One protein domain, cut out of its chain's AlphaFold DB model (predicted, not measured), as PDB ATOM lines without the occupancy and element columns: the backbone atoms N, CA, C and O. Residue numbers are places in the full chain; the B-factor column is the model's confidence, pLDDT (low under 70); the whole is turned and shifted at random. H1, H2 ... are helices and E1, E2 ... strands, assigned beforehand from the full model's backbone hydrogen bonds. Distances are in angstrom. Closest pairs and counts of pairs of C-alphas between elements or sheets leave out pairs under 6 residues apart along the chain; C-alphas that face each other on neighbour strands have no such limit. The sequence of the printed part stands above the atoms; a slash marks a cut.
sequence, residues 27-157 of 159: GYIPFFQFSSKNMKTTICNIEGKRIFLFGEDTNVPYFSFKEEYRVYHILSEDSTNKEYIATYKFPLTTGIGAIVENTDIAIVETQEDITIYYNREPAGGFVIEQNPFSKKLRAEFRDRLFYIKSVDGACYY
ATOM      1  N   GLY A  27     -24.256  15.814  42.694       67.88
ATOM      2  CA  GLY A  27     -24.495  15.045  43.907       67.88
ATOM      3  C   GLY A  27     -24.689  13.542  43.666       67.88
ATOM      4  O   GLY A  27     -24.716  13.046  42.544       67.88
ATOM      5  N   TYR A  28     -24.845  12.812  44.765       80.81
ATOM      6  CA  TYR A  28     -25.129  11.376  44.786       80.81
ATOM      7  C   TYR A  28     -26.489  11.062  44.126       80.81
ATOM      8  O   TYR A  28     -27.536  11.411  44.673       80.81
ATOM      9  N   ILE A  29     -26.492  10.375  42.981       89.81
ATOM     10  CA  ILE A  29     -27.697   9.946  42.255       89.81
ATOM     11  C   ILE A  29     -27.858   8.425  42.400       89.81
ATOM     12  O   ILE A  29     -26.996   7.678  41.940       89.81
ATOM     13  N   PRO A  30     -28.943   7.914  43.004       92.69
ATOM     14  CA  PRO A  30     -29.169   6.475  43.087       92.69
ATOM     15  C   PRO A  30     -29.487   5.872  41.716       92.69
ATOM     16  O   PRO A  30     -30.255   6.429  40.928       92.69
ATOM     17  N   PHE A  31     -28.958   4.675  41.469       95.00
ATOM     18  CA  PHE A  31     -29.501   3.802  40.437       95.00
ATOM     19  C   PHE A  31     -30.795   3.176  40.947       95.00
ATOM     20  O   PHE A  31     -30.936   2.860  42.129       95.00
ATOM     21  N   PHE A  32     -31.734   2.954  40.040       94.06
ATOM     22  CA  PHE A  32     -33.008   2.316  40.309       94.06
ATOM     23  C   PHE A  32     -33.117   1.017  39.529       94.06
ATOM     24  O   PHE A  32     -32.667   0.944  38.391       94.06
ATOM     25  N   GLN A  33     -33.760   0.025  40.130       93.44
ATOM     26  CA  GLN A  33     -34.113  -1.230  39.480       93.44
ATOM     27  C   GLN A  33     -35.630  -1.390  39.469       93.44
ATOM     28  O   GLN A  33     -36.302  -1.088  40.461       93.44
ATOM     29  N   PHE A  34     -36.176  -1.858  38.350       86.19
ATOM     30  CA  PHE A  34     -37.578  -2.247  38.252       86.19
ATOM     31  C   PHE A  34     -37.708  -3.762  38.399       86.19
ATOM     32  O   PHE A  34     -36.985  -4.516  37.751       86.19
ATOM     33  N   SER A  35     -38.648  -4.191  39.243       84.94
ATOM     34  CA  SER A  35     -39.055  -5.589  39.349       84.94
ATOM     35  C   SER A  35     -40.468  -5.757  38.809       84.94
ATOM     36  O   SER A  35     -41.434  -5.280  39.410       84.94
ATOM     37  N   SER A  36     -40.584  -6.491  37.708       83.88
ATOM     38  CA  SER A  36     -41.833  -6.905  37.066       83.88
ATOM     39  C   SER A  36     -42.694  -7.764  37.989       83.88
ATOM     40  O   SER A  36     -43.903  -7.558  38.056       83.88
ATOM     41  N   LYS A  37     -42.072  -8.652  38.779       84.38
ATOM     42  CA  LYS A  37     -42.762  -9.525  39.745       84.38
ATOM     43  C   LYS A  37     -43.602  -8.741  40.750       84.38
ATOM     44  O   LYS A  37     -44.717  -9.137  41.064       84.38
ATOM     45  N   ASN A  38     -43.056  -7.633  41.246       84.12
ATOM     46  CA  ASN A  38     -43.684  -6.828  42.294       84.12
ATOM     47  C   ASN A  38     -44.235  -5.492  41.776       84.12
ATOM     48  O   ASN A  38     -44.763  -4.722  42.575       84.12
ATOM     49  N   MET A  39     -44.074  -5.205  40.478       84.19
ATOM     50  CA  MET A  39     -44.361  -3.918  39.829       84.19
ATOM     51  C   MET A  39     -43.841  -2.715  40.628       84.19
ATOM     52  O   MET A  39     -44.544  -1.726  40.835       84.19
ATOM     53  N   LYS A  40     -42.606  -2.813  41.127       86.50
ATOM     54  CA  LYS A  40     -42.004  -1.801  42.001       86.50
ATOM     55  C   LYS A  40     -40.647  -1.370  41.485       86.50
ATOM     56  O   LYS A  40     -39.867  -2.183  40.996       86.50
ATOM     57  N   THR A  41     -40.369  -0.085  41.668       88.50
ATOM     58  CA  THR A  41     -39.040   0.490  41.492       88.50
ATOM     59  C   THR A  41     -38.403   0.671  42.861       88.50
ATOM     60  O   THR A  41     -38.989   1.305  43.738       88.50
ATOM     61  N   THR A  42     -37.210   0.121  43.049       92.44
ATOM     62  CA  THR A  42     -36.407   0.302  44.263       92.44
ATOM     63  C   THR A  42     -35.047   0.867  43.899       92.44
ATOM     64  O   THR A  42     -34.667   0.882  42.729       92.44
ATOM     65  N   ILE A  43     -34.292   1.319  44.901       93.38
ATOM     66  CA  ILE A  43     -32.860   1.562  44.710       93.38
ATOM     67  C   ILE A  43     -32.226   0.245  44.246       93.38
ATOM     68  O   ILE A  43     -32.583  -0.826  44.748       93.38
ATOM     69  N   CYS A  44     -31.349   0.337  43.252       95.19
ATOM     70  CA  CYS A  44     -30.586  -0.785  42.730       95.19
ATOM     71  C   CYS A  44     -29.785  -1.426  43.860       95.19
ATOM     72  O   CYS A  44     -29.101  -0.722  44.610       95.19
ATOM     73  N   ASN A  45     -29.871  -2.746  43.972       94.62
ATOM     74  CA  ASN A  45     -29.107  -3.510  44.939       94.62
ATOM     75  C   ASN A  45     -28.485  -4.722  44.249       94.62
ATOM     76  O   ASN A  45     -29.214  -5.582  43.764       94.62
ATOM     77  N   ILE A  46     -27.157  -4.774  44.231       94.81
ATOM     78  CA  ILE A  46     -26.383  -5.883  43.675       94.81
ATOM     79  C   ILE A  46     -25.602  -6.497  44.831       94.81
ATOM     80  O   ILE A  46     -24.794  -5.823  45.470       94.81
ATOM     81  N   GLU A  47     -25.881  -7.764  45.138       93.31
ATOM     82  CA  GLU A  47     -25.230  -8.511  46.227       93.31
ATOM     83  C   GLU A  47     -25.224  -7.764  47.577       93.31
ATOM     84  O   GLU A  47     -24.216  -7.701  48.284       93.31
ATOM     85  N   GLY A  48     -26.358  -7.151  47.931       92.94
ATOM     86  CA  GLY A  48     -26.519  -6.404  49.178       92.94
ATOM     87  C   GLY A  48     -26.009  -4.963  49.120       92.94
ATOM     88  O   GLY A  48     -26.302  -4.198  50.040       92.94
ATOM     89  N   LYS A  49     -25.340  -4.548  48.040       95.88
ATOM     90  CA  LYS A  49     -24.746  -3.213  47.908       95.88
ATOM     91  C   LYS A  49     -25.601  -2.306  47.029       95.88
ATOM     92  O   LYS A  49     -26.048  -2.693  45.951       95.88
ATOM     93  N   ARG A  50     -25.855  -1.089  47.505       96.06
ATOM     94  CA  ARG A  50     -26.613  -0.061  46.785       96.06
ATOM     95  C   ARG A  50     -25.706   0.660  45.802       96.06
ATOM     96  O   ARG A  50     -24.566   0.972  46.138       96.06
ATOM     97  N   ILE A  51     -26.231   0.946  44.613       96.25
ATOM     98  CA  ILE A  51     -25.447   1.546  43.531       96.25
ATOM     99  C   ILE A  51     -25.811   3.016  43.329       96.25
ATOM    100  O   ILE A  51     -26.991   3.366  43.217       96.25
ATOM    101  N   PHE A  52     -24.793   3.870  43.228       94.12
ATOM    102  CA  PHE A  52     -24.944   5.310  43.027       94.12
ATOM    103  C   PHE A  52     -24.020   5.827  41.926       94.12
ATOM    104  O   PHE A  52     -22.958   5.268  41.674       94.12
ATOM    105  N   LEU A  53     -24.428   6.911  41.275       92.94
ATOM    106  CA  LEU A  53     -23.579   7.758  40.454       92.94
ATOM    107  C   LEU A  53     -23.189   8.980  41.286       92.94
ATOM    108  O   LEU A  53     -24.044   9.620  41.893       92.94
ATOM    109  N   PHE A  54     -21.915   9.324  41.280       89.00
ATOM    110  CA  PHE A  54     -21.389  10.545  41.873       89.00
ATOM    111  C   PHE A  54     -20.567  11.265  40.816       89.00
ATOM    112  O   PHE A  54     -19.793  10.619  40.119       89.00
ATOM    113  N   GLY A  55     -20.740  12.574  40.657       86.44
ATOM    114  CA  GLY A  55     -19.807  13.360  39.857       86.44
ATOM    115  C   GLY A  55     -19.018  14.282  40.766       86.44
ATOM    116  O   GLY A  55     -19.578  14.924  41.649       86.44
ATOM    117  N   GLU A  56     -17.712  14.345  40.557       82.06
ATOM    118  CA  GLU A  56     -16.879  15.252  41.330       82.06
ATOM    119  C   GLU A  56     -17.291  16.699  41.054       82.06
ATOM    120  O   GLU A  56     -17.626  17.071  39.919       82.06
ATOM    121  N   ASP A  57     -17.294  17.517  42.108       69.12
ATOM    122  CA  ASP A  57     -17.548  18.937  41.943       69.12
ATOM    123  C   ASP A  57     -16.347  19.576  41.251       69.12
ATOM    124  O   ASP A  57     -15.197  19.461  41.681       69.12
ATOM    125  N   THR A  58     -16.620  20.238  40.141       63.69
ATOM    126  CA  THR A  58     -15.596  20.876  39.334       63.69
ATOM    127  C   THR A  58     -15.643  22.359  39.691       63.69
ATOM    128  O   THR A  58     -16.518  23.068  39.194       63.69
ATOM    129  N   ASN A  59     -14.717  22.830  40.540       61.06
ATOM    130  CA  ASN A  59     -14.542  24.250  40.912       61.06
ATOM    131  C   ASN A  59     -13.984  25.082  39.742       61.06
ATOM    132  O   ASN A  59     -12.939  25.726  39.843       61.06
ATOM    133  N   VAL A  60     -14.659  25.025  38.602       56.94
ATOM    134  CA  VAL A  60     -14.160  25.552  37.337       56.94
ATOM    135  C   VAL A  60     -14.810  26.900  37.087       56.94
ATOM    136  O   VAL A  60     -16.042  26.989  37.086       56.94
ATOM    137  N   PRO A  61     -14.017  27.966  36.889       57.28
ATOM    138  CA  PRO A  61     -14.549  29.265  36.520       57.28
ATOM    139  C   PRO A  61     -15.411  29.161  35.258       57.28
ATOM    140  O   PRO A  61     -15.077  28.437  34.324       57.28
ATOM    141  N   TYR A  62     -16.490  29.945  35.204       54.47
ATOM    142  CA  TYR A  62     -17.471  29.951  34.106       54.47
ATOM    143  C   TYR A  62     -16.847  30.152  32.705       54.47
ATOM    144  O   TYR A  62     -17.438  29.777  31.694       54.47
ATOM    145  N   PHE A  63     -15.635  30.716  32.657       55.44
ATOM    146  CA  PHE A  63     -14.787  30.820  31.479       55.44
ATOM    147  C   PHE A  63     -13.414  30.213  31.785       55.44
ATOM    148  O   PHE A  63     -12.560  30.867  32.383       55.44
ATOM    149  N   SER A  64     -13.203  28.970  31.360       54.12
ATOM    150  CA  SER A  64     -11.882  28.347  31.307       54.12
ATOM    151  C   SER A  64     -11.557  27.982  29.863       54.12
ATOM    152  O   SER A  64     -12.396  27.440  29.146       54.12
ATOM    153  N   PHE A  65     -10.338  28.316  29.439       52.38
ATOM    154  CA  PHE A  65      -9.788  27.980  28.121       52.38
ATOM    155  C   PHE A  65      -8.953  26.691  28.151       52.38
ATOM    156  O   PHE A  65      -8.321  26.342  27.156       52.38
ATOM    157  N   LYS A  66      -8.900  26.003  29.297       61.72
ATOM    158  CA  LYS A  66      -8.181  24.738  29.451       61.72
ATOM    159  C   LYS A  66      -9.142  23.574  29.208       61.72
ATOM    160  O   LYS A  66     -10.312  23.662  29.571       61.72
ATOM    161  N   GLU A  67      -8.650  22.486  28.612       66.94
ATOM    162  CA  GLU A  67      -9.392  21.223  28.607       66.94
ATOM    163  C   GLU A  67      -9.550  20.740  30.046       66.94
ATOM    164  O   GLU A  67      -8.617  20.227  30.668       66.94
ATOM    165  N   GLU A  68     -10.741  20.946  30.581       80.00
ATOM    166  CA  GLU A  68     -11.122  20.475  31.895       80.00
ATOM    167  C   GLU A  68     -12.150  19.361  31.747       80.00
ATOM    168  O   GLU A  68     -12.918  19.322  30.785       80.00
ATOM    169  N   TYR A  69     -12.140  18.420  32.684       82.31
ATOM    170  CA  TYR A  69     -12.978  17.232  32.632       82.31
ATOM    171  C   TYR A  69     -13.847  17.171  33.878       82.31
ATOM    172  O   TYR A  69     -13.378  17.435  34.983       82.31
ATOM    173  N   ARG A  70     -15.100  16.754  33.704       83.50
ATOM    174  CA  ARG A  70     -15.927  16.288  34.809       83.50
ATOM    175  C   ARG A  70     -15.701  14.802  35.000       83.50
ATOM    176  O   ARG A  70     -15.891  14.030  34.058       83.50
ATOM    177  N   VAL A  71     -15.299  14.428  36.207       87.81
ATOM    178  CA  VAL A  71     -15.078  13.038  36.607       87.81
ATOM    179  C   VAL A  71     -16.350  12.501  37.248       87.81
ATOM    180  O   VAL A  71     -17.029  13.194  38.005       87.81
ATOM    181  N   TYR A  72     -16.683  11.266  36.906       91.38
ATOM    182  CA  TYR A  72     -17.830  10.539  37.409       91.38
ATOM    183  C   TYR A  72     -17.379   9.202  37.972       91.38
ATOM    184  O   TYR A  72     -16.567   8.508  37.359       91.38
ATOM    185  N   HIS A  73     -17.980   8.818  39.088       93.44
ATOM    186  CA  HIS A  73     -17.764   7.549  39.757       93.44
ATOM    187  C   HIS A  73     -19.077   6.786  39.872       93.44
ATOM    188  O   HIS A  73     -20.100   7.339  40.288       93.44
ATOM    189  N   ILE A  74     -19.040   5.495  39.553       95.06
ATOM    190  CA  ILE A  74     -20.059   4.558  40.014       95.06
ATOM    191  C   ILE A  74     -19.602   4.020  41.363       95.06
ATOM    192  O   ILE A  74     -18.472   3.563  41.522       95.06
ATOM    193  N   LEU A  75     -20.504   4.083  42.328       95.00
ATOM    194  CA  LEU A  75     -20.287   3.735  43.717       95.00
ATOM    195  C   LEU A  75     -21.083   2.505  44.099       95.00
ATOM    196  O   LEU A  75     -22.248   2.371  43.730       95.00
ATOM    197  N   SER A  76     -20.460   1.681  44.925       95.31
ATOM    198  CA  SER A  76     -21.098   0.622  45.685       95.31
ATOM    199  C   SER A  76     -21.091   1.005  47.165       95.31
ATOM    200  O   SER A  76     -20.050   1.379  47.702       95.31
ATOM    201  N   GLU A  77     -22.244   0.923  47.826       95.12
ATOM    202  CA  GLU A  77     -22.416   1.272  49.240       95.12
ATOM    203  C   GLU A  77     -23.169   0.172  49.998       95.12
ATOM    204  O   GLU A  77     -24.293  -0.195  49.641       95.12
ATOM    205  N   ASP A  78     -22.584  -0.293  51.099       93.38
ATOM    206  CA  ASP A  78     -23.246  -1.136  52.098       93.38
ATOM    207  C   ASP A  78     -23.422  -0.377  53.432       93.38
ATOM    208  O   ASP A  78     -23.437   0.855  53.461       93.38
ATOM    209  N   SER A  79     -23.656  -1.084  54.542       90.25
ATOM    210  CA  SER A  79     -23.822  -0.458  55.863       90.25
ATOM    211  C   SER A  79     -22.534   0.132  56.445       90.25
ATOM    212  O   SER A  79     -22.598   0.896  57.404       90.25
ATOM    213  N   THR A  80     -21.379  -0.259  55.915       89.06
ATOM    214  CA  THR A  80     -20.051  -0.016  56.492       89.06
ATOM    215  C   THR A  80     -19.098   0.701  55.542       89.06
ATOM    216  O   THR A  80     -18.304   1.517  55.997       89.06
ATOM    217  N   ASN A  81     -19.193   0.435  54.240       90.00
ATOM    218  CA  ASN A  81     -18.219   0.845  53.239       90.00
ATOM    219  C   ASN A  81     -18.889   1.548  52.058       90.00
ATOM    220  O   ASN A  81     -20.027   1.248  51.681       90.00
ATOM    221  N   LYS A  82     -18.131   2.465  51.451       91.56
ATOM    222  CA  LYS A  82     -18.423   3.057  50.145       91.56
ATOM    223  C   LYS A  82     -17.179   2.956  49.283       91.56
ATOM    224  O   LYS A  82     -16.115   3.401  49.704       91.56
ATOM    225  N   GLU A  83     -17.324   2.407  48.089       92.44
ATOM    226  CA  GLU A  83     -16.197   2.143  47.197       92.44
ATOM    227  C   GLU A  83     -16.550   2.538  45.766       92.44
ATOM    228  O   GLU A  83     -17.673   2.318  45.301       92.44
ATOM    229  N   TYR A  84     -15.584   3.128  45.062       94.38
ATOM    230  CA  TYR A  84     -15.697   3.367  43.628       94.38
ATOM    231  C   TYR A  84     -15.483   2.048  42.891       94.38
ATOM    232  O   TYR A  84     -14.446   1.406  43.041       94.38
ATOM    233  N   ILE A  85     -16.470   1.650  42.092       96.06
ATOM    234  CA  ILE A  85     -16.390   0.445  41.259       96.06
ATOM    235  C   ILE A  85     -15.986   0.775  39.825       96.06
ATOM    236  O   ILE A  85     -15.430  -0.063  39.117       96.06
ATOM    237  N   ALA A  86     -16.247   2.006  39.393       95.75
ATOM    238  CA  ALA A  86     -15.846   2.486  38.086       95.75
ATOM    239  C   ALA A  86     -15.696   4.004  38.058       95.75
ATOM    240  O   ALA A  86     -16.443   4.706  38.741       95.75
ATOM    241  N   THR A  87     -14.808   4.485  37.195       95.44
ATOM    242  CA  THR A  87     -14.565   5.905  36.949       95.44
ATOM    243  C   THR A  87     -14.568   6.188  35.456       95.44
ATOM    244  O   THR A  87     -14.068   5.408  34.643       95.44
ATOM    245  N   TYR A  88     -15.121   7.334  35.081       93.81
ATOM    246  CA  TYR A  88     -15.086   7.824  33.712       93.81
ATOM    247  C   TYR A  88     -15.206   9.352  33.692       93.81
ATOM    248  O   TYR A  88     -15.589   9.968  34.686       93.81
ATOM    249  N   LYS A  89     -14.868   9.996  32.570       91.81
ATOM    250  CA  LYS A  89     -14.867  11.464  32.495       91.81
ATOM    251  C   LYS A  89     -15.322  12.010  31.150       91.81
ATOM    252  O   LYS A  89     -15.108  11.390  30.111       91.81
ATOM    253  N   PHE A  90     -15.916  13.198  31.178       87.88
ATOM    254  CA  PHE A  90     -16.329  13.940  29.985       87.88
ATOM    255  C   PHE A  90     -15.717  15.340  29.984       87.88
ATOM    256  O   PHE A  90     -15.586  15.927  31.061       87.88
ATOM    257  N   PRO A  91     -15.336  15.882  28.813       83.44
ATOM    258  CA  PRO A  91     -14.914  17.272  28.711       83.44
ATOM    259  C   PRO A  91     -15.993  18.206  29.267       83.44
ATOM    260  O   PRO A  91     -17.186  18.007  29.025       83.44
ATOM    261  N   LEU A  92     -15.579  19.225  30.012       77.62
ATOM    262  CA  LEU A  92     -16.470  20.278  30.464       77.62
ATOM    263  C   LEU A  92     -16.864  21.148  29.276       77.62
ATOM    264  O   LEU A  92     -16.037  21.821  28.665       77.62
ATOM    265  N   THR A  93     -18.156  21.164  28.975       70.06
ATOM    266  CA  THR A  93     -18.752  22.149  28.077       70.06
ATOM    267  C   THR A  93     -18.998  23.437  28.865       70.06
ATOM    268  O   THR A  93     -19.754  23.421  29.838       70.06
ATOM    269  N   THR A  94     -18.369  24.543  28.469       64.25
ATOM    270  CA  THR A  94     -18.542  25.868  29.092       64.25
ATOM    271  C   THR A  94     -19.381  26.794  28.199       64.25
ATOM    272  O   THR A  94     -19.489  26.575  26.992       64.25
ATOM    273  N   GLY A  95     -20.008  27.822  28.788       57.16
ATOM    274  CA  GLY A  95     -20.813  28.829  28.074       57.16
ATOM    275  C   GLY A  95     -22.298  28.886  28.467       57.16
ATOM    276  O   GLY A  95     -22.830  27.995  29.128       57.16
ATOM    277  N   ILE A  96     -22.982  29.965  28.061       50.97
ATOM    278  CA  ILE A  96     -24.424  30.156  28.298       50.97
ATOM    279  C   ILE A  96     -25.197  29.096  27.505       50.97
ATOM    280  O   ILE A  96     -25.123  29.062  26.281       50.97
ATOM    281  N   GLY A  97     -25.946  28.243  28.208       54.19
ATOM    282  CA  GLY A  97     -26.703  27.142  27.602       54.19
ATOM    283  C   GLY A  97     -25.923  25.832  27.454       54.19
ATOM    284  O   GLY A  97     -26.437  24.903  26.836       54.19
ATOM    285  N   ALA A  98     -24.715  25.728  28.019       59.50
ATOM    286  CA  ALA A  98     -23.985  24.466  28.054       59.50
ATOM    287  C   ALA A  98     -24.758  23.411  28.871       59.50
ATOM    288  O   ALA A  98     -25.082  23.620  30.041       59.50
ATOM    289  N   ILE A  99     -25.061  22.274  28.242       60.75
ATOM    290  CA  ILE A  99     -25.691  21.118  28.887       60.75
ATOM    291  C   ILE A  99     -24.572  20.210  29.382       60.75
ATOM    292  O   ILE A  99     -23.679  19.875  28.612       60.75
ATOM    293  N   VAL A 100     -24.630  19.784  30.648       65.25
ATOM    294  CA  VAL A 100     -23.659  18.823  31.185       65.25
ATOM    295  C   VAL A 100     -23.770  17.513  30.413       65.25
ATOM    296  O   VAL A 100     -24.727  16.749  30.556       65.25
ATOM    297  N   GLU A 101     -22.769  17.261  29.583       70.06
ATOM    298  CA  GLU A 101     -22.690  16.060  28.778       70.06
ATOM    299  C   GLU A 101     -22.136  14.883  29.598       70.06
ATOM    300  O   GLU A 101     -21.094  14.968  30.248       70.06
ATOM    301  N   ASN A 102     -22.864  13.764  29.582       79.69
ATOM    302  CA  ASN A 102     -22.494  12.510  30.238       79.69
ATOM    303  C   ASN A 102     -23.064  11.318  29.443       79.69
ATOM    304  O   ASN A 102     -24.040  11.465  28.703       79.69
ATOM    305  N   THR A 103     -22.524  10.119  29.640       87.38
ATOM    306  CA  THR A 103     -23.088   8.854  29.164       87.38
ATOM    307  C   THR A 103     -24.316   8.435  29.967       87.38
ATOM    308  O   THR A 103     -24.370   8.596  31.186       87.38
ATOM    309  N   ASP A 104     -25.316   7.865  29.298       91.75
ATOM    310  CA  ASP A 104     -26.298   7.036  29.998       91.75
ATOM    311  C   ASP A 104     -25.617   5.765  30.497       91.75
ATOM    312  O   ASP A 104     -24.655   5.294  29.886       91.75
ATOM    313  N   ILE A 105     -26.140   5.203  31.588       93.88
ATOM    314  CA  ILE A 105     -25.651   3.942  32.141       93.88
ATOM    315  C   ILE A 105     -26.834   3.026  32.440       93.88
ATOM    316  O   ILE A 105     -27.876   3.472  32.934       93.88
ATOM    317  N   ALA A 106     -26.654   1.745  32.142       95.75
ATOM    318  CA  ALA A 106     -27.483   0.659  32.633       95.75
ATOM    319  C   ALA A 106     -26.574  -0.466  33.132       95.75
ATOM    320  O   ALA A 106     -25.593  -0.795  32.476       95.75
ATOM    321  N   ILE A 107     -26.884  -1.063  34.274       96.88
ATOM    322  CA  ILE A 107     -26.122  -2.169  34.849       96.88
ATOM    323  C   ILE A 107     -27.029  -3.387  34.875       96.88
ATOM    324  O   ILE A 107     -28.156  -3.309  35.362       96.88
ATOM    325  N   VAL A 108     -26.549  -4.499  34.331       96.12
ATOM    326  CA  VAL A 108     -27.291  -5.760  34.301       96.12
ATOM    327  C   VAL A 108     -26.465  -6.832  34.983       96.12
ATOM    328  O   VAL A 108     -25.300  -7.042  34.646       96.12
ATOM    329  N   GLU A 109     -27.098  -7.514  35.927       95.19
ATOM    330  CA  GLU A 109     -26.561  -8.686  36.596       95.19
ATOM    331  C   GLU A 109     -27.090  -9.953  35.916       95.19
ATOM    332  O   GLU A 109     -28.288 -10.115  35.686       95.19
ATOM    333  N   THR A 110     -26.177 -10.856  35.579       93.12
ATOM    334  CA  THR A 110     -26.466 -12.199  35.069       93.12
ATOM    335  C   THR A 110     -25.941 -13.237  36.061       93.12
ATOM    336  O   THR A 110     -25.478 -12.892  37.146       93.12
ATOM    337  N   GLN A 111     -26.006 -14.525  35.719       91.88
ATOM    338  CA  GLN A 111     -25.449 -15.573  36.581       91.88
ATOM    339  C   GLN A 111     -23.920 -15.481  36.705       91.88
ATOM    340  O   GLN A 111     -23.386 -15.768  37.772       91.88
ATOM    341  N   GLU A 112     -23.235 -15.055  35.642       93.31
ATOM    342  CA  GLU A 112     -21.767 -15.068  35.557       93.31
ATOM    343  C   GLU A 112     -21.157 -13.671  35.730       93.31
ATOM    344  O   GLU A 112     -20.129 -13.502  36.388       93.31
ATOM    345  N   ASP A 113     -21.819 -12.659  35.166       96.75
ATOM    346  CA  ASP A 113     -21.258 -11.322  35.016       96.75
ATOM    347  C   ASP A 113     -22.196 -10.227  35.522       96.75
ATOM    348  O   ASP A 113     -23.421 -10.319  35.403       96.75
ATOM    349  N   ILE A 114     -21.591  -9.126  35.961       97.31
ATOM    350  CA  ILE A 114     -22.216  -7.812  36.086       97.31
ATOM    351  C   ILE A 114     -21.653  -6.943  34.962       97.31
ATOM    352  O   ILE A 114     -20.444  -6.728  34.868       97.31
ATOM    353  N   THR A 115     -22.523  -6.451  34.082       97.44
ATOM    354  CA  THR A 115     -22.116  -5.610  32.947       97.44
ATOM    355  C   THR A 115     -22.640  -4.195  33.115       97.44
ATOM    356  O   THR A 115     -23.849  -3.986  33.218       97.44
ATOM    357  N   ILE A 116     -21.729  -3.224  33.105       97.12
ATOM    358  CA  ILE A 116     -22.028  -1.795  33.030       97.12
ATOM    359  C   ILE A 116     -22.086  -1.408  31.551       97.12
ATOM    360  O   ILE A 116     -21.061  -1.314  30.877       97.12
ATOM    361  N   TYR A 117     -23.287  -1.173  31.040       96.50
ATOM    362  CA  TYR A 117     -23.501  -0.660  29.696       96.50
ATOM    363  C   TYR A 117     -23.505   0.864  29.685       96.50
ATOM    364  O   TYR A 117     -24.204   1.487  30.487       96.50
ATOM    365  N   TYR A 118     -22.783   1.454  28.738       95.19
ATOM    366  CA  TYR A 118     -22.714   2.899  28.519       95.19
ATOM    367  C   TYR A 118     -22.867   3.223  27.026       95.19
ATOM    368  O   TYR A 118     -22.534   2.398  26.180       95.19
ATOM    369  N   ASN A 119     -23.409   4.394  26.683       93.94
ATOM    370  CA  ASN A 119     -23.751   4.744  25.293       93.94
ATOM    371  C   ASN A 119     -23.004   5.931  24.708       93.94
ATOM    372  O   ASN A 119     -23.287   6.354  23.586       93.94
ATOM    373  N   ARG A 120     -22.054   6.476  25.455       92.12
ATOM    374  CA  ARG A 120     -21.154   7.504  24.966       92.12
ATOM    375  C   ARG A 120     -19.759   7.210  25.482       92.12
ATOM    376  O   ARG A 120     -19.596   6.985  26.677       92.12
ATOM    377  N   GLU A 121     -18.785   7.222  24.583       92.00
ATOM    378  CA  GLU A 121     -17.396   6.939  24.933       92.00
ATOM    379  C   GLU A 121     -16.831   8.066  25.820       92.00
ATOM    380  O   GLU A 121     -16.846   9.228  25.395       92.00
ATOM    381  N   PRO A 122     -16.370   7.768  27.048       92.06
ATOM    382  CA  PRO A 122     -15.732   8.759  27.903       92.06
ATOM    383  C   PRO A 122     -14.335   9.129  27.398       92.06
ATOM    384  O   PRO A 122     -13.644   8.343  26.749       92.06
ATOM    385  N   ALA A 123     -13.864  10.320  27.758       89.81
ATOM    386  CA  ALA A 123     -12.504  10.723  27.439       89.81
ATOM    387  C   ALA A 123     -11.491   9.873  28.221       89.81
ATOM    388  O   ALA A 123     -11.458   9.897  29.452       89.81
ATOM    389  N   GLY A 124     -10.638   9.144  27.502       88.50
ATOM    390  CA  GLY A 124      -9.720   8.172  28.104       88.50
ATOM    391  C   GLY A 124     -10.370   6.831  28.465       88.50
ATOM    392  O   GLY A 124      -9.718   6.017  29.111       88.50
ATOM    393  N   GLY A 125     -11.612   6.593  28.030       90.38
ATOM    394  CA  GLY A 125     -12.331   5.337  28.220       90.38
ATOM    395  C   GLY A 125     -12.998   5.187  29.588       90.38
ATOM    396  O   GLY A 125     -12.972   6.078  30.441       90.38
ATOM    397  N   PHE A 126     -13.633   4.032  29.771       92.88
ATOM    398  CA  PHE A 126     -14.312   3.640  31.002       92.88
ATOM    399  C   PHE A 126     -13.408   2.730  31.842       92.88
ATOM    400  O   PHE A 126     -12.983   1.674  31.371       92.88
ATOM    401  N   VAL A 127     -13.121   3.119  33.084       94.50
ATOM    402  CA  VAL A 127     -12.178   2.410  33.959       94.50
ATOM    403  C   VAL A 127     -12.945   1.671  35.050       94.50
ATOM    404  O   VAL A 127     -13.759   2.267  35.749       94.50
ATOM    405  N   ILE A 128     -12.684   0.370  35.205       94.75
ATOM    406  CA  ILE A 128     -13.117  -0.399  36.379       94.75
ATOM    407  C   ILE A 128     -12.051  -0.230  37.461       94.75
ATOM    408  O   ILE A 128     -10.884  -0.517  37.210       94.75
ATOM    409  N   GLU A 129     -12.458   0.235  38.639       93.81
ATOM    410  CA  GLU A 129     -11.548   0.547  39.750       93.81
ATOM    411  C   GLU A 129     -11.340  -0.685  40.633       93.81
ATOM    412  O   GLU A 129     -10.279  -1.305  40.650       93.81
ATOM    413  N   GLN A 130     -12.397  -1.067  41.350       90.38
ATOM    414  CA  GLN A 130     -12.438  -2.235  42.216       90.38
ATOM    415  C   GLN A 130     -13.713  -3.022  41.938       90.38
ATOM    416  O   GLN A 130     -14.759  -2.454  41.621       90.38
ATOM    417  N   ASN A 131     -13.631  -4.345  42.063       94.12
ATOM    418  CA  ASN A 131     -14.794  -5.214  41.950       94.12
ATOM    419  C   ASN A 131     -15.201  -5.727  43.343       94.12
ATOM    420  O   ASN A 131     -14.618  -6.708  43.805       94.12
ATOM    421  N   PRO A 132     -16.190  -5.105  44.011       93.81
ATOM    422  CA  PRO A 132     -16.668  -5.540  45.325       93.81
ATOM    423  C   PRO A 132     -17.699  -6.680  45.242       93.81
ATOM    424  O   PRO A 132     -18.359  -6.996  46.241       93.81
ATOM    425  N   PHE A 133     -17.902  -7.251  44.053       94.88
ATOM    426  CA  PHE A 133     -18.884  -8.293  43.784       94.88
ATOM    427  C   PHE A 133     -18.214  -9.645  43.565       94.88
ATOM    428  O   PHE A 133     -17.063  -9.740  43.141       94.88
ATOM    429  N   SER A 134     -18.970 -10.708  43.820       95.69
ATOM    430  CA  SER A 134     -18.533 -12.080  43.571       95.69
ATOM    431  C   SER A 134     -18.454 -12.414  42.077       95.69
ATOM    432  O   SER A 134     -17.663 -13.265  41.670       95.69
ATOM    433  N   LYS A 135     -19.258 -11.729  41.255       96.38
ATOM    434  CA  LYS A 135     -19.314 -11.902  39.798       96.38
ATOM    435  C   LYS A 135     -18.267 -11.065  39.088       96.38
ATOM    436  O   LYS A 135     -17.804 -10.043  39.597       96.38
ATOM    437  N   LYS A 136     -17.930 -11.458  37.862       96.19
ATOM    438  CA  LYS A 136     -17.028 -10.670  37.024       96.19
ATOM    439  C   LYS A 136     -17.699  -9.348  36.649       96.19
ATOM    440  O   LYS A 136     -18.782  -9.337  36.071       96.19
ATOM    441  N   LEU A 137     -17.035  -8.237  36.953       96.75
ATOM    442  CA  LEU A 137     -17.467  -6.905  36.549       96.75
ATOM    443  C   LEU A 137     -16.811  -6.518  35.220       96.75
ATOM    444  O   LEU A 137     -15.595  -6.642  35.061       96.75
ATOM    445  N   ARG A 138     -17.608  -6.037  34.267       96.62
ATOM    446  CA  ARG A 138     -17.119  -5.514  32.984       96.62
ATOM    447  C   ARG A 138     -17.904  -4.289  32.537       96.62
ATOM    448  O   ARG A 138     -19.034  -4.075  32.972       96.62
ATOM    449  N   ALA A 139     -17.308  -3.515  31.637       96.19
ATOM    450  CA  ALA A 139     -17.943  -2.367  31.007       96.19
ATOM    451  C   ALA A 139     -18.038  -2.580  29.493       96.19
ATOM    452  O   ALA A 139     -17.079  -3.032  28.870       96.19
ATOM    453  N   GLU A 140     -19.186  -2.249  28.902       96.06
ATOM    454  CA  GLU A 140     -19.439  -2.436  27.474       96.06
ATOM    455  C   GLU A 140     -20.152  -1.237  26.844       96.06
ATOM    456  O   GLU A 140     -21.206  -0.796  27.305       96.06
ATOM    457  N   PHE A 141     -19.615  -0.765  25.719       95.06
ATOM    458  CA  PHE A 141     -20.279   0.246  24.907       95.06
ATOM    459  C   PHE A 141     -21.494  -0.340  24.171       95.06
ATOM    460  O   PHE A 141     -21.421  -1.404  23.538       95.06
ATOM    461  N   ARG A 142     -22.617   0.381  24.221       95.25
ATOM    462  CA  ARG A 142     -23.846   0.130  23.456       95.25
ATOM    463  C   ARG A 142     -24.503   1.453  23.095       95.25
ATOM    464  O   ARG A 142     -24.916   2.199  23.971       95.25
ATOM    465  N   ASP A 143     -24.690   1.699  21.805       90.44
ATOM    466  CA  ASP A 143     -25.313   2.914  21.265       90.44
ATOM    467  C   ASP A 143     -26.723   3.184  21.830       90.44
ATOM    468  O   ASP A 143     -27.117   4.335  22.033       90.44
ATOM    469  N   ARG A 144     -27.490   2.126  22.125       91.44
ATOM    470  CA  ARG A 144     -28.866   2.217  22.635       91.44
ATOM    471  C   ARG A 144     -29.059   1.398  23.905       91.44
ATOM    472  O   ARG A 144     -29.113   0.173  23.866       91.44
ATOM    473  N   LEU A 145     -29.300   2.084  25.024       92.69
ATOM    474  CA  LEU A 145     -29.603   1.430  26.308       92.69
ATOM    475  C   LEU A 145     -31.098   1.235  26.571       92.69
ATOM    476  O   LEU A 145     -31.445   0.648  27.588       92.69
ATOM    477  N   PHE A 146     -31.990   1.711  25.697       89.50
ATOM    478  CA  PHE A 146     -33.440   1.668  25.935       89.50
ATOM    479  C   PHE A 146     -33.941   0.254  26.269       89.50
ATOM    480  O   PHE A 146     -34.578   0.055  27.300       89.50
ATOM    481  N   TYR A 147     -33.580  -0.736  25.448       88.62
ATOM    482  CA  TYR A 147     -33.968  -2.129  25.682       88.62
ATOM    483  C   TYR A 147     -33.297  -2.718  26.924       88.62
ATOM    484  O   TYR A 147     -33.928  -3.461  27.667       88.62
ATOM    485  N   ILE A 148     -32.051  -2.335  27.204       90.94
ATOM    486  CA  ILE A 148     -31.300  -2.819  28.370       90.94
ATOM    487  C   ILE A 148     -31.944  -2.321  29.668       90.94
ATOM    488  O   ILE A 148     -32.176  -3.108  30.578       90.94
ATOM    489  N   LYS A 149     -32.323  -1.039  29.730       89.06
ATOM    490  CA  LYS A 149     -33.029  -0.436  30.875       89.06
ATOM    491  C   LYS A 149     -34.411  -1.058  31.124       89.06
ATOM    492  O   LYS A 149     -34.957  -0.890  32.207       89.06
ATOM    493  N   SER A 150     -34.978  -1.743  30.127       87.19
ATOM    494  CA  SER A 150     -36.280  -2.415  30.227       87.19
ATOM    495  C   SER A 150     -36.203  -3.864  30.719       87.19
ATOM    496  O   SER A 150     -37.238  -4.458  31.014       87.19
ATOM    497  N   VAL A 151     -34.997  -4.436  30.814       89.94
ATOM    498  CA  VAL A 151     -34.795  -5.792  31.335       89.94
ATOM    499  C   VAL A 151     -35.138  -5.827  32.827       89.94
ATOM    500  O   VAL A 151     -34.775  -4.922  33.580       89.94
ATOM    501  N   ASP A 152     -35.839  -6.877  33.260       90.81
ATOM    502  CA  ASP A 152     -36.181  -7.083  34.670       90.81
ATOM    503  C   ASP A 152     -34.915  -7.125  35.535       90.81
ATOM    504  O   ASP A 152     -33.977  -7.860  35.230       90.81
ATOM    505  N   GLY A 153     -34.876  -6.320  36.599       90.19
ATOM    506  CA  GLY A 153     -33.700  -6.212  37.466       90.19
ATOM    507  C   GLY A 153     -32.551  -5.361  36.913       90.19
ATOM    508  O   GLY A 153     -31.564  -5.178  37.618       90.19
ATOM    509  N   ALA A 154     -32.663  -4.787  35.708       94.00
ATOM    510  CA  ALA A 154     -31.668  -3.835  35.227       94.00
ATOM    511  C   ALA A 154     -31.661  -2.568  36.089       94.00
ATOM    512  O   ALA A 154     -32.705  -1.985  36.395       94.00
ATOM    513  N   CYS A 155     -30.462  -2.115  36.433       95.44
ATOM    514  CA  CYS A 155     -30.238  -0.909  37.206       95.44
ATOM    515  C   CYS A 155     -29.924   0.274  36.296       95.44
ATOM    516  O   CYS A 155     -29.028   0.203  35.462       95.44
ATOM    517  N   TYR A 156     -30.601   1.401  36.476       93.50
ATOM    518  CA  TYR A 156     -30.337   2.625  35.721       93.50
ATOM    519  C   TYR A 156     -30.689   3.859  36.544       93.50
ATOM    520  O   TYR A 156     -31.575   3.823  37.395       93.50
ATOM    521  N   TYR A 157     -30.019   4.974  36.285       86.38
ATOM    522  CA  TYR A 157     -30.409   6.258  36.859       86.38
ATOM    523  C   TYR A 157     -31.280   7.037  35.863       86.38
ATOM    524  O   TYR A 157     -31.190   6.845  34.643       86.38
TER     525      TYR A 157
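Overview. This is residues 27 to 157 of the 159 residues of an uncharacterized protein of Fibrobacter sp. UWB12 (UniProt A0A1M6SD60). Two small sheets, E3 E4 E5 and E6 E7 E8, form the two walls of a loose, only partly closed barrel-like body; on one side, residues 29 to 30, E1 and residues 155 to 156 link E3 to E6 by short pairings, while on the other side E5 and E8 stay apart. The hairpin E1 and E2 makes one end of the longest axis, and the long links at residues 56 to 68 and 92 to 104 reach to the other end. The 131 printed residues hold eight named strands and then one short helix, H1; the class is mostly strand, with under half of the residues, 55, in named elements. E3 E4 E5 is antiparallel, E6 E7 E8 mixed. The whole is compact, with a radius of gyration of the C-alphas of 15.6 A, and elongated, spanning 50 by 32 by 24 A.

Arrangement. E3, residues 49 to 55, E4, residues 69 to 77, and E5, residues 82 to 91, form a meander, each strand the antiparallel neighbour of the one before; this sheet is twisted. N 52 and O 75 are 3.0 A apart, and N 72 and O 88 are 2.8 A apart, both within hydrogen-bond range. E5 bends by 65 degrees at residue 85, and its residues 86 to 87 pair antiparallel with residues 127 to 128. In the second sheet, E6, residues 105 to 109, and E7, residues 113 to 118, form an antiparallel hairpin, with N 106 and O 117 at 3.0 A. E8, residues 136 to 141, is parallel to E7 at 24 degrees, with N 116 and O 138 at 2.8 A. E1, residues 32 to 35, and E2, residues 40 to 43, form a hairpin, with N 33 and O 42 at 2.9 A. Residues 155 to 156 pair antiparallel with residues 32 to 33 of E1 and with residues 106 to 107 of E6. H1, residues 146 to 149, only grazes the sheet E6 E7 E8; its closest C-alpha pair with E6 is Ala 106 and Lys 149, 5.9 A. H1 is too short for an O i to N i+4 pair; its one O i to N i+3 pair is within range.

Along the chain. E1 begins at C-alpha 32, (-33.008, 2.316, 40.309); E1 and E2 measure 10.0 and 10.1 A. E3 is 19.1 A long, E4 24.9 A and E5 26.0 A, ending at C-alpha 91, (-14.914, 17.272, 28.711). E6, E7 and E8 measure 13.4, 15.7 and 16.6 A. H1, 5.4 A, ends at C-alpha 149, (-33.029, -0.436, 30.875).

Size, cuts and confidence. The C-alphas farthest apart, Lys 37 and Phe 65, are 51.3 A apart. The printed part has no cut; the links E3 to E4, E5 to E6 and E7 to E8 are long. Mean pLDDT of the printed part is 86.7, with residue 27, residues 57 to 67 and residues 94 to 100 under 70.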